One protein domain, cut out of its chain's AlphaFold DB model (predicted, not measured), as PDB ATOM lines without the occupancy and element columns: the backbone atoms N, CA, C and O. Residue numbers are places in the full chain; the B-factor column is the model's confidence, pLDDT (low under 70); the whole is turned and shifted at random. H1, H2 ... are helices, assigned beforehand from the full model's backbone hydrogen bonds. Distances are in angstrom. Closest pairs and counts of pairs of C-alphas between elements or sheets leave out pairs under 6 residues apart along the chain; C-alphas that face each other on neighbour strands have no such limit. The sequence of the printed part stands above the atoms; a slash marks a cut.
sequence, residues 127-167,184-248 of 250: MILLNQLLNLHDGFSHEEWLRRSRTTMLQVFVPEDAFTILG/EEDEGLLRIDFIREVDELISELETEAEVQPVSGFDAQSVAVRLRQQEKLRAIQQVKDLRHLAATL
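Overview. This is residues 127 to 167 and 184 to 248 of the 250 residues of the protein "Predicted protein" of Physcomitrium patens (UniProt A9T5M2). The model is a long helical hairpin, H4 and H5 folded back on each other at a shallow tilt, with H1 crossing both of its arms and H2 packed on the last part of H5. H5 is the backbone of the picture, touching H1, H2 and H4, while the short H3 lies out at one end of the long axis and touches no helix; the turn from H4 to H5 lies at the other end. The printed part has 106 residues with five named helices, H1 to H5 in order along the chain, and no named strand, and its class is all helix. It is loose, with a radius of gyration of the C-alphas of 17.4 A, and the C-alphas span 65 by 28 by 20 A along their three main axes.

Arrangement. Begin at the longest helix, H5, residues 219 to 247, which is the hub and touches three other helices. Now find H4, residues 190 to 209: H4 and H5 touch with 17 pairs of C-alphas within 8 A, run opposite ways at a shallow tilt of 23 degrees, and form a helical hairpin. Their closest C-alphas are those of Ile 195 and Arg 242, 5.9 A apart. Next look at H1, residues 127 to 135, which touches H5 at a steep tilt of 63 degrees, opposite ways. The closest C-alphas are those of Leu 134 and Gln 237, 7.7 A apart, and H5 touches H1 with residues 237 to 241 alone. H1 also touches H4, the same way, at a steep tilt of 69.8 degrees, only just short of about perpendicular. Here residues 194 to 198 alone of H4 take part, and the closest C-alphas, those of Met 127 and Phe 194, are 7.2 A apart. The helix packing is mostly crossed, the lines of most touching helices standing at more than a shallow tilt: of the four pairs of helices that touch, one is at a shallow tilt. H2, residues 142 to 156, touches H5 through residues 240 to 245 of H5 alone, the same way at a steep tilt of 44 degrees; the closest C-alphas are those of Arg 150 and Leu 244, 6.9 A apart. H2 and H1 are close but not clearly touching, with the C-alphas of Leu 133 and Ser 149 5.7 A apart. H2 and H4 are apart. H3, residues 162 to 166, is apart from H1, H2, H4 and H5. On the backbone, every O i to N i+4 pair is within hydrogen-bond range in H1, H2, H4 and H5; in H3 0 of 1 such pairs and 0 of 2 O i to N i+3 pairs are.

Along the chain. Find C-alpha 219 at (189.216, 176.826, 209.033); from there H5 runs 41.9 A to C-alpha 247 at (203.322, 181.143, 169.833). H4 measures 27.7 A from Leu 190 to Ala 209. H2 covers 20.8 A from His 142 to Val 156. H1 starts at C-alpha 127, at (203.421, 165.060, 179.363), and reaches Asn 135 after 12.3 A. H3 spans 6.3 A from Ala 162 to Leu 166.

Size, cuts and confidence. The two C-alphas farthest apart are those of Gly 167 and Asp 218, 65.2 A. Residues 168 to 183 are not printed, and C-alphas 167 and 184 are 18.0 A apart across this cut, which lies in the link from H3 to H4. Of the links printed whole, H2 to H3 is tight, H1 to H2 and H4 to H5 are short, and no link is long. The mean pLDDT of the printed part is 76.5; look for values under 70 at residues 137 to 140, 158 to 167, 184 to 189 and 208 to 216.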
ATOM      1  N   MET A 127     203.692 164.992 177.924       85.62
ATOM      2  CA  MET A 127     203.421 165.060 179.363       85.62
ATOM      3  C   MET A 127     204.708 165.090 180.195       85.62
ATOM      4  O   MET A 127     204.783 165.826 181.183       85.62
ATOM      5  N   ILE A 128     205.752 164.372 179.766       83.69
ATOM      6  CA  ILE A 128     207.086 164.443 180.383       83.69
ATOM      7  C   ILE A 128     207.636 165.872 180.287       83.69
ATOM      8  O   ILE A 128     208.070 166.435 181.297       83.69
ATOM      9  N   LEU A 129     207.570 166.486 179.101       85.25
ATOM     10  CA  LEU A 129     207.995 167.870 178.895       85.25
ATOM     11  C   LEU A 129     207.172 168.842 179.751       85.25
ATOM     12  O   LEU A 129     207.743 169.729 180.384       85.25
ATOM     13  N   LEU A 130     205.847 168.673 179.829       88.38
ATOM     14  CA  LEU A 130     204.990 169.507 180.679       88.38
ATOM     15  C   LEU A 130     205.430 169.444 182.146       88.38
ATOM     16  O   LEU A 130     205.594 170.487 182.780       88.38
ATOM     17  N   ASN A 131     205.661 168.240 182.672       87.56
ATOM     18  CA  ASN A 131     206.115 168.044 184.045       87.56
ATOM     19  C   ASN A 131     207.474 168.721 184.293       87.56
ATOM     20  O   ASN A 131     207.641 169.449 185.270       87.56
ATOM     21  N   GLN A 132     208.435 168.555 183.377       84.81
ATOM     22  CA  GLN A 132     209.730 169.239 183.455       84.81
ATOM     23  C   GLN A 132     209.563 170.763 183.507       84.81
ATOM     24  O   GLN A 132     210.157 171.417 184.363       84.81
ATOM     25  N   LEU A 133     208.721 171.329 182.640       87.06
ATOM     26  CA  LEU A 133     208.469 172.769 182.580       87.06
ATOM     27  C   LEU A 133     207.799 173.296 183.852       87.06
ATOM     28  O   LEU A 133     208.170 174.365 184.333       87.06
ATOM     29  N   LEU A 134     206.846 172.559 184.427       86.12
ATOM     30  CA  LEU A 134     206.203 172.933 185.689       86.12
ATOM     31  C   LEU A 134     207.196 172.908 186.860       86.12
ATOM     32  O   LEU A 134     207.220 173.850 187.652       86.12
ATOM     33  N   ASN A 135     208.082 171.909 186.920       83.88
ATOM     34  CA  ASN A 135     209.098 171.800 187.973       83.88
ATOM     35  C   ASN A 135     210.176 172.901 187.904       83.88
ATOM     36  O   ASN A 135     210.825 173.198 188.905       83.88
ATOM     37  N   LEU A 136     210.335 173.593 186.767       80.25
ATOM     38  CA  LEU A 136     211.196 174.784 186.675       80.25
ATOM     39  C   LEU A 136     210.651 175.994 187.456       80.25
ATOM     40  O   LEU A 136     211.361 176.994 187.587       80.25
ATOM     41  N   HIS A 137     209.399 175.954 187.925       67.81
ATOM     42  CA  HIS A 137     208.758 177.067 188.628       67.81
ATOM     43  C   HIS A 137     209.243 177.220 190.090       67.81
ATOM     44  O   HIS A 137     208.940 178.230 190.735       67.81
ATOM     45  N   ASP A 138     210.026 176.281 190.633       63.38
ATOM     46  CA  ASP A 138     210.498 176.355 192.019       63.38
ATOM     47  C   ASP A 138     211.447 177.545 192.254       63.38
ATOM     48  O   ASP A 138     212.603 177.570 191.833       63.38
ATOM     49  N   GLY A 139     210.933 178.561 192.955       66.25
ATOM     50  CA  GLY A 139     211.690 179.725 193.425       66.25
ATOM     51  C   GLY A 139     211.863 180.881 192.430       66.25
ATOM     52  O   GLY A 139     212.472 181.884 192.801       66.25
ATOM     53  N   PHE A 140     211.317 180.790 191.211       65.12
ATOM     54  CA  PHE A 140     211.426 181.844 190.190       65.12
ATOM     55  C   PHE A 140     210.158 182.697 190.075       65.12
ATOM     56  O   PHE A 140     209.048 182.263 190.392       65.12
ATOM     57  N   SER A 141     210.316 183.936 189.601       80.94
ATOM     58  CA  SER A 141     209.163 184.748 189.204       80.94
ATOM     59  C   SER A 141     208.472 184.141 187.977       80.94
ATOM     60  O   SER A 141     209.102 183.468 187.162       80.94
ATOM     61  N   HIS A 142     207.173 184.405 187.815       81.31
ATOM     62  CA  HIS A 142     206.387 183.871 186.697       81.31
ATOM     63  C   HIS A 142     206.988 184.232 185.320       81.31
ATOM     64  O   HIS A 142     207.025 183.399 184.419       81.31
ATOM     65  N   GLU A 143     207.542 185.438 185.164       83.75
ATOM     66  CA  GLU A 143     208.190 185.870 183.916       83.75
ATOM     67  C   GLU A 143     209.518 185.148 183.639       83.75
ATOM     68  O   GLU A 143     209.812 184.785 182.497       83.75
ATOM     69  N   GLU A 144     210.342 184.942 184.668       84.25
ATOM     70  CA  GLU A 144     211.603 184.203 184.541       84.25
ATOM     71  C   GLU A 144     211.353 182.730 184.235       84.25
ATOM     72  O   GLU A 144     212.036 182.152 183.385       84.25
ATOM     73  N   TRP A 145     210.343 182.150 184.882       89.75
ATOM     74  CA  TRP A 145     209.880 180.803 184.604       89.75
ATOM     75  C   TRP A 145     209.426 180.650 183.147       89.75
ATOM     76  O   TRP A 145     209.896 179.740 182.463       89.75
ATOM     77  N   LEU A 146     208.613 181.573 182.618       86.56
ATOM     78  CA  LEU A 146     208.196 181.539 181.209       86.56
ATOM     79  C   LEU A 146     209.375 181.696 180.241       86.56
ATOM     80  O   LEU A 146     209.422 181.017 179.215       86.56
ATOM     81  N   ARG A 147     210.364 182.543 180.556       85.81
ATOM     82  CA  ARG A 147     211.581 182.659 179.733       85.81
ATOM     83  C   ARG A 147     212.370 181.354 179.689       85.81
ATOM     84  O   ARG A 147     212.774 180.940 178.608       85.81
ATOM     85  N   ARG A 148     212.586 180.704 180.834       84.94
ATOM     86  CA  ARG A 148     213.300 179.417 180.897       84.94
ATOM     87  C   ARG A 148     212.522 178.298 180.224       84.94
ATOM     88  O   ARG A 148     213.112 177.504 179.495       84.94
ATOM     89  N   SER A 149     211.208 178.287 180.414       86.31
ATOM     90  CA  SER A 149     210.298 177.371 179.730       86.31
ATOM     91  C   SER A 149     210.415 177.531 178.217       86.31
ATOM     92  O   SER A 149     210.562 176.543 177.509       86.31
ATOM     93  N   ARG A 150     210.486 178.774 177.718       86.06
ATOM     94  CA  ARG A 150     210.705 179.060 176.295       86.06
ATOM     95  C   ARG A 150     212.041 178.521 175.797       86.06
ATOM     96  O   ARG A 150     212.080 177.904 174.741       86.06
ATOM     97  N   THR A 151     213.125 178.761 176.535       85.94
ATOM     98  CA  THR A 151     214.456 178.248 176.175       85.94
ATOM     99  C   THR A 151     214.468 176.723 176.124       85.94
ATOM    100  O   THR A 151     215.024 176.158 175.194       85.94
ATOM    101  N   THR A 152     213.816 176.070 177.086       84.44
ATOM    102  CA  THR A 152     213.720 174.604 177.155       84.44
ATOM    103  C   THR A 152     212.889 174.060 175.992       84.44
ATOM    104  O   THR A 152     213.330 173.158 175.291       84.44
ATOM    105  N   MET A 153     211.736 174.669 175.697       83.88
ATOM    106  CA  MET A 153     210.910 174.313 174.535       83.88
ATOM    107  C   MET A 153     211.657 174.482 173.205       83.88
ATOM    108  O   MET A 153     211.516 173.641 172.331       83.88
ATOM    109  N   LEU A 154     212.475 175.529 173.048       82.94
ATOM    110  CA  LEU A 154     213.317 175.723 171.856       82.94
ATOM    111  C   LEU A 154     214.457 174.700 171.744       82.94
ATOM    112  O   LEU A 154     215.009 174.528 170.668       82.94
ATOM    113  N   GLN A 155     214.861 174.060 172.839       82.12
ATOM    114  CA  GLN A 155     215.863 172.991 172.793       82.12
ATOM    115  C   GLN A 155     215.239 171.636 172.455       82.12
ATOM    116  O   GLN A 155     215.923 170.794 171.885       82.12
ATOM    117  N   VAL A 156     213.973 171.430 172.829       81.00
ATOM    118  CA  VAL A 156     213.277 170.141 172.705       81.00
ATOM    119  C   VAL A 156     212.438 170.044 171.429       81.00
ATOM    120  O   VAL A 156     212.379 168.984 170.820       81.00
ATOM    121  N   PHE A 157     211.775 171.121 171.004       79.19
ATOM    122  CA  PHE A 157     211.003 171.108 169.761       79.19
ATOM    123  C   PHE A 157     211.932 171.197 168.552       79.19
ATOM    124  O   PHE A 157     212.876 171.973 168.558       79.19
ATOM    125  N   VAL A 158     211.645 170.459 167.481       69.25
ATOM    126  CA  VAL A 158     212.362 170.617 166.208       69.25
ATOM    127  C   VAL A 158     211.858 171.884 165.489       69.25
ATOM    128  O   VAL A 158     210.650 172.144 165.494       69.25
ATOM    129  N   PRO A 159     212.729 172.706 164.868       64.25
ATOM    130  CA  PRO A 159     212.287 173.841 164.066       64.25
ATOM    131  C   PRO A 159     211.418 173.419 162.876       64.25
ATOM    132  O   PRO A 159     211.852 172.652 162.024       64.25
ATOM    133  N   GLU A 160     210.208 173.977 162.779       55.19
ATOM    134  CA  GLU A 160     209.215 173.672 161.729       55.19
ATOM    135  C   GLU A 160     209.575 174.203 160.327       55.19
ATOM    136  O   GLU A 160     208.776 174.077 159.395       55.19
ATOM    137  N   ASP A 161     210.753 174.803 160.130       52.44
ATOM    138  CA  ASP A 161     211.160 175.239 158.797       52.44
ATOM    139  C   ASP A 161     211.426 174.008 157.920       52.44
ATOM    140  O   ASP A 161     212.464 173.352 158.005       52.44
ATOM    141  N   ALA A 162     210.488 173.736 157.010       44.47
ATOM    142  CA  ALA A 162     210.580 172.715 155.964       44.47
ATOM    143  C   ALA A 162     211.858 172.825 155.102       44.47
ATOM    144  O   ALA A 162     212.213 171.883 154.397       44.47
ATOM    145  N   PHE A 163     212.570 173.954 155.171       43.94
ATOM    146  CA  PHE A 163     213.873 174.155 154.541       43.94
ATOM    147  C   PHE A 163     215.062 173.674 155.383       43.94
ATOM    148  O   PHE A 163     216.103 173.405 154.808       43.94
ATOM    149  N   THR A 164     214.930 173.486 156.695       49.19
ATOM    150  CA  THR A 164     215.990 172.905 157.540       49.19
ATOM    151  C   THR A 164     215.921 171.376 157.537       49.19
ATOM    152  O   THR A 164     216.954 170.717 157.564       49.19
ATOM    153  N   ILE A 165     214.715 170.809 157.396       48.31
ATOM    154  CA  ILE A 165     214.501 169.362 157.204       48.31
ATOM    155  C   ILE A 165     214.997 168.897 155.817       48.31
ATOM    156  O   ILE A 165     215.395 167.747 155.657       48.31
ATOM    157  N   LEU A 166     215.009 169.783 154.809       45.81
ATOM    158  CA  LEU A 166     215.359 169.442 153.416       45.81
ATOM    159  C   LEU A 166     216.560 170.210 152.833       45.81
ATOM    160  O   LEU A 166     216.900 170.003 151.671       45.81
ATOM    161  N   GLY A 167     217.196 171.111 153.582       46.59
ATOM    162  CA  GLY A 167     218.107 172.096 152.997       46.59
ATOM    163  C   GLY A 167     219.139 172.642 153.974       46.59
ATOM    164  O   GLY A 167     219.151 173.832 154.281       46.59
ATOM    165  N   GLU A 184     213.767 160.047 163.673       48.38
ATOM    166  CA  GLU A 184     212.769 159.073 164.144       48.38
ATOM    167  C   GLU A 184     211.389 159.754 164.215       48.38
ATOM    168  O   GLU A 184     211.290 160.908 164.639       48.38
ATOM    169  N   GLU A 185     210.353 159.076 163.707       46.75
ATOM    170  CA  GLU A 185     209.070 159.641 163.236       46.75
ATOM    171  C   GLU A 185     208.303 160.524 164.256       46.75
ATOM    172  O   GLU A 185     207.350 161.206 163.875       46.75
ATOM    173  N   ASP A 186     208.751 160.588 165.510       49.59
ATOM    174  CA  ASP A 186     208.092 161.246 166.640       49.59
ATOM    175  C   ASP A 186     208.617 162.666 166.971       49.59
ATOM    176  O   ASP A 186     207.895 163.471 167.568       49.59
ATOM    177  N   GLU A 187     209.837 163.055 166.571       48.34
ATOM    178  CA  GLU A 187     210.421 164.347 167.000       48.34
ATOM    179  C   GLU A 187     209.803 165.572 166.299       48.34
ATOM    180  O   GLU A 187     209.695 166.656 166.881       48.34
ATOM    181  N   GLY A 188     209.343 165.410 165.053       55.41
ATOM    182  CA  GLY A 188     208.723 166.488 164.274       55.41
ATOM    183  C   GLY A 188     207.299 166.849 164.715       55.41
ATOM    184  O   GLY A 188     206.820 167.941 164.409       55.41
ATOM    185  N   LEU A 189     206.617 165.954 165.440       68.00
ATOM    186  CA  LEU A 189     205.226 166.128 165.875       68.00
ATOM    187  C   LEU A 189     205.093 166.511 167.350       68.00
ATOM    188  O   LEU A 189     204.026 166.971 167.753       68.00
ATOM    189  N   LEU A 190     206.175 166.447 168.134       77.50
ATOM    190  CA  LEU A 190     206.141 166.673 169.580       77.50
ATOM    191  C   LEU A 190     205.487 168.001 169.988       77.50
ATOM    192  O   LEU A 190     204.767 168.053 170.980       77.50
ATOM    193  N   ARG A 191     205.690 169.088 169.233       78.94
ATOM    194  CA  ARG A 191     205.022 170.373 169.514       78.94
ATOM    195  C   ARG A 191     203.508 170.299 169.297       78.94
ATOM    196  O   ARG A 191     202.752 170.893 170.064       78.94
ATOM    197  N   ILE A 192     203.071 169.595 168.254       78.81
ATOM    198  CA  ILE A 192     201.656 169.401 167.921       78.81
ATOM    199  C   ILE A 192     201.005 168.489 168.962       78.81
ATOM    200  O   ILE A 192     199.946 168.836 169.486       78.81
ATOM    201  N   ASP A 193     201.658 167.379 169.306       80.56
ATOM    202  CA  ASP A 193     201.191 166.448 170.332       80.56
ATOM    203  C   ASP A 193     201.156 167.115 171.711       80.56
ATOM    204  O   ASP A 193     200.155 167.005 172.413       80.56
ATOM    205  N   PHE A 194     202.162 167.931 172.049       84.75
ATOM    206  CA  PHE A 194     202.166 168.745 173.267       84.75
ATOM    207  C   PHE A 194     200.960 169.675 173.342       84.75
ATOM    208  O   PHE A 194     200.278 169.709 174.358       84.75
ATOM    209  N   ILE A 195     200.659 170.423 172.277       83.75
ATOM    210  CA  ILE A 195     199.497 171.321 172.280       83.75
ATOM    211  C   ILE A 195     198.194 170.522 172.405       83.75
ATOM    212  O   ILE A 195     197.340 170.910 173.198       83.75
ATOM    213  N   ARG A 196     198.047 169.417 171.660       85.00
ATOM    214  CA  ARG A 196     196.835 168.583 171.677       85.00
ATOM    215  C   ARG A 196     196.580 167.978 173.056       85.00
ATOM    216  O   ARG A 196     195.498 168.154 173.601       85.00
ATOM    217  N   GLU A 197     197.570 167.300 173.623       85.25
ATOM    218  CA  GLU A 197     197.417 166.606 174.904       85.25
ATOM    219  C   GLU A 197     197.267 167.586 176.072       85.25
ATOM    220  O   GLU A 197     196.495 167.345 176.996       85.25
ATOM    221  N   VAL A 198     197.952 168.735 176.026       86.88
ATOM    222  CA  VAL A 198     197.764 169.785 177.035       86.88
ATOM    223  C   VAL A 198     196.374 170.422 176.922       86.88
ATOM    224  O   VAL A 198     195.782 170.753 177.948       86.88
ATOM    225  N   ASP A 199     195.825 170.578 175.714       85.69
ATOM    226  CA  ASP A 199     194.448 171.054 175.523       85.69
ATOM    227  C   ASP A 199     193.417 170.067 176.099       85.69
ATOM    228  O   ASP A 199     192.477 170.496 176.775       85.69
ATOM    229  N   GLU A 200     193.610 168.762 175.892       88.38
ATOM    230  CA  GLU A 200     192.784 167.707 176.498       88.38
ATOM    231  C   GLU A 200     192.859 167.758 178.035       88.38
ATOM    232  O   GLU A 200     191.822 167.837 178.700       88.38
ATOM    233  N   LEU A 201     194.069 167.856 178.599       86.38
ATOM    234  CA  LEU A 201     194.287 167.986 180.043       86.38
ATOM    235  C   LEU A 201     193.614 169.237 180.632       86.38
ATOM    236  O   LEU A 201     192.993 169.173 181.694       86.38
ATOM    237  N   ILE A 202     193.723 170.394 179.968       86.56
ATOM    238  CA  ILE A 202     193.063 171.629 180.420       86.56
ATOM    239  C   ILE A 202     191.545 171.433 180.449       86.56
ATOM    240  O   ILE A 202     190.909 171.831 181.427       86.56
ATOM    241  N   SER A 203     190.974 170.806 179.417       85.81
ATOM    242  CA  SER A 203     189.536 170.533 179.352       85.81
ATOM    243  C   SER A 203     189.080 169.652 180.520       85.81
ATOM    244  O   SER A 203     188.083 169.965 181.171       85.81
ATOM    245  N   GLU A 204     189.809 168.578 180.829       84.31
ATOM    246  CA  GLU A 204     189.508 167.709 181.975       84.31
ATOM    247  C   GLU A 204     189.584 168.479 183.303       84.31
ATOM    248  O   GLU A 204     188.637 168.466 184.096       84.31
ATOM    249  N   LEU A 205     190.657 169.244 183.518       82.94
ATOM    250  CA  LEU A 205     190.860 170.001 184.755       82.94
ATOM    251  C   LEU A 205     189.798 171.079 184.986       82.94
ATOM    252  O   LEU A 205     189.428 171.335 186.138       82.94
ATOM    253  N   GLU A 206     189.311 171.716 183.921       79.62
ATOM    254  CA  GLU A 206     188.232 172.700 183.993       79.62
ATOM    255  C   GLU A 206     186.904 172.053 184.387       79.62
ATOM    256  O   GLU A 206     186.239 172.562 185.291       79.62
ATOM    257  N   THR A 207     186.558 170.897 183.806       76.31
ATOM    258  CA  THR A 207     185.325 170.178 184.175       76.31
ATOM    259  C   THR A 207     185.312 169.753 185.645       76.31
ATOM    260  O   THR A 207     184.284 169.841 186.316       76.31
ATOM    261  N   GLU A 208     186.463 169.371 186.200       68.69
ATOM    262  CA  GLU A 208     186.580 169.061 187.626       68.69
ATOM    263  C   GLU A 208     186.599 170.299 188.536       68.69
ATOM    264  O   GLU A 208     186.299 170.205 189.729       68.69
ATOM    265  N   ALA A 209     187.030 171.458 188.031       61.44
ATOM    266  CA  ALA A 209     187.127 172.691 188.810       61.44
ATOM    267  C   ALA A 209     185.763 173.370 189.038       61.44
ATOM    268  O   ALA A 209     185.639 174.188 189.954       61.44
ATOM    269  N   GLU A 210     184.730 173.004 188.271       61.03
ATOM    270  CA  GLU A 210     183.356 173.509 188.423       61.03
ATOM    271  C   GLU A 210     182.650 173.041 189.716       61.03
ATOM    272  O   GLU A 210     181.539 173.482 190.030       61.03
ATOM    273  N   VAL A 211     183.285 172.188 190.530       56.72
ATOM    274  CA  VAL A 211     182.697 171.658 191.769       56.72
ATOM    275  C   VAL A 211     182.704 172.701 192.905       56.72
ATOM    276  O   VAL A 211     183.654 172.830 193.666       56.72
ATOM    277  N   GLN A 212     181.567 173.402 193.001       55.59
ATOM    278  CA  GLN A 212     180.961 174.182 194.101       55.59
ATOM    279  C   GLN A 212     181.778 175.288 194.814       55.59
ATOM    280  O   GLN A 212     182.799 175.025 195.449       55.59
ATOM    281  N   PRO A 213     181.255 176.535 194.870       56.00
ATOM    282  CA  PRO A 213     181.828 177.582 195.709       56.00
ATOM    283  C   PRO A 213     181.590 177.263 197.191       56.00
ATOM    284  O   PRO A 213     180.464 177.334 197.690       56.00
ATOM    285  N   VAL A 214     182.657 176.938 197.920       59.97
ATOM    286  CA  VAL A 214     182.582 176.740 199.373       59.97
ATOM    287  C   VAL A 214     182.466 178.098 200.063       59.97
ATOM    288  O   VAL A 214     183.417 178.882 200.128       59.97
ATOM    289  N   SER A 215     181.266 178.388 200.565       57.81
ATOM    290  CA  SER A 215     180.959 179.591 201.339       57.81
ATOM    291  C   SER A 215     181.036 179.282 202.835       57.81
ATOM    292  O   SER A 215     180.165 178.615 203.385       57.81
ATOM    293  N   GLY A 216     182.087 179.768 203.496       65.00
ATOM    294  CA  GLY A 216     182.279 179.622 204.940       65.00
ATOM    295  C   GLY A 216     183.600 180.237 205.395       65.00
ATOM    296  O   GLY A 216     184.591 180.172 204.673       65.00
ATOM    297  N   PHE A 217     183.633 180.884 206.565       71.56
ATOM    298  CA  PHE A 217     184.851 181.475 207.156       71.56
ATOM    299  C   PHE A 217     185.532 180.563 208.188       71.56
ATOM    300  O   PHE A 217     186.473 180.979 208.859       71.56
ATOM    301  N   ASP A 218     185.060 179.331 208.338       86.44
ATOM    302  CA  ASP A 218     185.684 178.319 209.178       86.44
ATOM    303  C   ASP A 218     187.015 177.831 208.578       86.44
ATOM    304  O   ASP A 218     187.269 177.942 207.377       86.44
ATOM    305  N   ALA A 219     187.883 177.280 209.432       80.25
ATOM    306  CA  ALA A 219     189.216 176.826 209.033       80.25
ATOM    307  C   ALA A 219     189.182 175.764 207.917       80.25
ATOM    308  O   ALA A 219     190.079 175.741 207.076       80.25
ATOM    309  N   GLN A 220     188.140 174.923 207.870       79.94
ATOM    310  CA  GLN A 220     187.981 173.923 206.814       79.94
ATOM    311  C   GLN A 220     187.615 174.597 205.487       79.94
ATOM    312  O   GLN A 220     188.273 174.344 204.480       79.94
ATOM    313  N   SER A 221     186.669 175.539 205.483       81.81
ATOM    314  CA  SER A 221     186.331 176.323 204.287       81.81
ATOM    315  C   SER A 221     187.472 177.213 203.782       81.81
ATOM    316  O   SER A 221     187.590 177.434 202.577       81.81
ATOM    317  N   VAL A 222     188.332 177.738 204.662       81.50
ATOM    318  CA  VAL A 222     189.548 178.465 204.246       81.50
ATOM    319  C   VAL A 222     190.549 177.513 203.586       81.50
ATOM    320  O   VAL A 222     191.057 177.831 202.512       81.50
ATOM    321  N   ALA A 223     190.791 176.335 204.168       81.44
ATOM    322  CA  ALA A 223     191.687 175.334 203.589       81.44
ATOM    323  C   ALA A 223     191.205 174.843 202.214       81.44
ATOM    324  O   ALA A 223     192.006 174.707 201.291       81.44
ATOM    325  N   VAL A 224     189.895 174.629 202.049       80.62
ATOM    326  CA  VAL A 224     189.317 174.240 200.754       80.62
ATOM    327  C   VAL A 224     189.465 175.358 199.720       80.62
ATOM    328  O   VAL A 224     189.873 175.086 198.593       80.62
ATOM    329  N   ARG A 225     189.232 176.623 200.099       80.69
ATOM    330  CA  ARG A 225     189.432 177.770 199.198       80.69
ATOM    331  C   ARG A 225     190.888 177.943 198.770       80.69
ATOM    332  O   ARG A 225     191.130 178.208 197.598       80.69
ATOM    333  N   LEU A 226     191.843 177.771 199.684       80.62
ATOM    334  CA  LEU A 226     193.270 177.828 199.352       80.62
ATOM    335  C   LEU A 226     193.653 176.735 198.348       80.62
ATOM    336  O   LEU A 226     194.252 177.046 197.324       80.62
ATOM    337  N   ARG A 227     193.211 175.491 198.568       82.75
ATOM    338  CA  ARG A 227     193.427 174.394 197.609       82.75
ATOM    339  C   ARG A 227     192.809 174.682 196.241       82.75
ATOM    340  O   ARG A 227     193.412 174.388 195.215       82.75
ATOM    341  N   GLN A 228     191.616 175.274 196.210       82.12
ATOM    342  CA  GLN A 228     190.969 175.659 194.955       82.12
ATOM    343  C   GLN A 228     191.748 176.768 194.233       82.12
ATOM    344  O   GLN A 228     191.909 176.709 193.017       82.12
ATOM    345  N   GLN A 229     192.273 177.754 194.966       82.44
ATOM    346  CA  GLN A 229     193.139 178.791 194.398       82.44
ATOM    347  C   GLN A 229     194.444 178.213 193.843       82.44
ATOM    348  O   GLN A 229     194.864 178.610 192.758       82.44
ATOM    349  N   GLU A 230     195.062 177.265 194.547       83.44
ATOM    350  CA  GLU A 230     196.243 176.544 194.063       83.44
ATOM    351  C   GLU A 230     195.933 175.759 192.782       83.44
ATOM    352  O   GLU A 230     196.672 175.891 191.807       83.44
ATOM    353  N   LYS A 231     194.796 175.044 192.726       83.38
ATOM    354  CA  LYS A 231     194.340 174.341 191.512       83.38
ATOM    355  C   LYS A 231     194.164 175.309 190.338       83.38
ATOM    356  O   LYS A 231     194.685 175.061 189.256       83.38
ATOM    357  N   LEU A 232     193.484 176.439 190.547       85.00
ATOM    358  CA  LEU A 232     193.291 177.455 189.504       85.00
ATOM    359  C   LEU A 232     194.617 178.062 189.030       85.00
ATOM    360  O   LEU A 232     194.789 178.314 187.838       85.00
ATOM    361  N   ARG A 233     195.568 178.273 189.946       85.06
ATOM    362  CA  ARG A 233     196.908 178.763 189.608       85.06
ATOM    363  C   ARG A 233     197.673 177.759 188.747       85.06
ATOM    364  O   ARG A 233     198.275 178.174 187.761       85.06
ATOM    365  N   ALA A 234     197.617 176.475 189.091       84.62
ATOM    366  CA  ALA A 234     198.229 175.409 188.304       84.62
ATOM    367  C   ALA A 234     197.609 175.319 186.900       84.62
ATOM    368  O   ALA A 234     198.333 175.278 185.910       84.62
ATOM    369  N   ILE A 235     196.276 175.402 186.788       86.50
ATOM    370  CA  ILE A 235     195.583 175.436 185.487       86.50
ATOM    371  C   ILE A 235     196.065 176.626 184.651       86.50
ATOM    372  O   ILE A 235     196.331 176.482 183.458       86.50
ATOM    373  N   GLN A 236     196.209 177.804 185.265       87.12
ATOM    374  CA  GLN A 236     196.707 178.978 184.555       87.12
ATOM    375  C   GLN A 236     198.145 178.780 184.053       87.12
ATOM    376  O   GLN A 236     198.425 179.087 182.899       87.12
ATOM    377  N   GLN A 237     199.034 178.207 184.869       88.00
ATOM    378  CA  GLN A 237     200.405 177.889 184.458       88.00
ATOM    379  C   GLN A 237     200.431 176.952 183.241       88.00
ATOM    380  O   GLN A 237     201.154 177.210 182.279       88.00
ATOM    381  N   VAL A 238     199.607 175.904 183.241       89.12
ATOM    382  CA  VAL A 238     199.497 174.972 182.108       89.12
ATOM    383  C   VAL A 238     199.011 175.693 180.842       89.12
ATOM    384  O   VAL A 238     199.589 175.514 179.769       89.12
ATOM    385  N   LYS A 239     198.020 176.587 180.960       88.38
ATOM    386  CA  LYS A 239     197.550 177.428 179.842       88.38
ATOM    387  C   LYS A 239     198.641 178.341 179.289       88.38
ATOM    388  O   LYS A 239     198.747 178.493 178.070       88.38
ATOM    389  N   ASP A 240     199.453 178.937 180.157       89.50
ATOM    390  CA  ASP A 240     200.536 179.828 179.743       89.50
ATOM    391  C   ASP A 240     201.627 179.057 178.982       89.50
ATOM    392  O   ASP A 240     202.100 179.528 177.945       89.50
ATOM    393  N   LEU A 241     201.966 177.836 179.424       89.25
ATOM    394  CA  LEU A 241     202.873 176.934 178.702       89.25
ATOM    395  C   LEU A 241     202.298 176.508 177.346       89.25
ATOM    396  O   LEU A 241     203.001 176.557 176.336       89.25
ATOM    397  N   ARG A 242     201.011 176.157 177.288       90.00
ATOM    398  CA  ARG A 242     200.319 175.841 176.030       90.00
ATOM    399  C   ARG A 242     200.368 177.016 175.056       90.00
ATOM    400  O   ARG A 242     200.687 176.845 173.879       90.00
ATOM    401  N   HIS A 243     200.075 178.228 175.527       86.94
ATOM    402  CA  HIS A 243     200.149 179.436 174.706       86.94
ATOM    403  C   HIS A 243     201.585 179.713 174.235       86.94
ATOM    404  O   HIS A 243     201.801 180.087 173.079       86.94
ATOM    405  N   LEU A 244     202.576 179.508 175.104       86.38
ATOM    406  CA  LEU A 244     203.988 179.647 174.770       86.38
ATOM    407  C   LEU A 244     204.409 178.672 173.665       86.38
ATOM    408  O   LEU A 244     205.042 179.098 172.702       86.38
ATOM    409  N   ALA A 245     203.994 177.407 173.755       83.94
ATOM    410  CA  ALA A 245     204.236 176.409 172.720       83.94
ATOM    411  C   ALA A 245     203.564 176.803 171.393       83.94
ATOM    412  O   ALA A 245     204.213 176.791 170.348       83.94
ATOM    413  N   ALA A 246     202.307 177.257 171.409       82.75
ATOM    414  CA  ALA A 246     201.593 177.690 170.201       82.75
ATOM    415  C   ALA A 246     202.205 178.940 169.534       82.75
ATOM    416  O   ALA A 246     202.195 179.068 168.313       82.75
ATOM    417  N   THR A 247     202.766 179.862 170.321       83.56
ATOM    418  CA  THR A 247     203.322 181.143 169.833       83.56
ATOM    419  C   THR A 247     204.844 181.158 169.712       83.56
ATOM    420  O   THR A 247     205.431 182.204 169.413       83.56
ATOM    421  N   LEU A 248     205.486 180.007 169.926       80.81
ATOM    422  CA  LEU A 248     206.931 179.855 169.855       80.81
ATOM    423  C   LEU A 248     207.453 180.292 168.479       80.81
ATOM    424  O   LEU A 248     206.944 179.876 167.436       80.81
TER     425      LEU A 248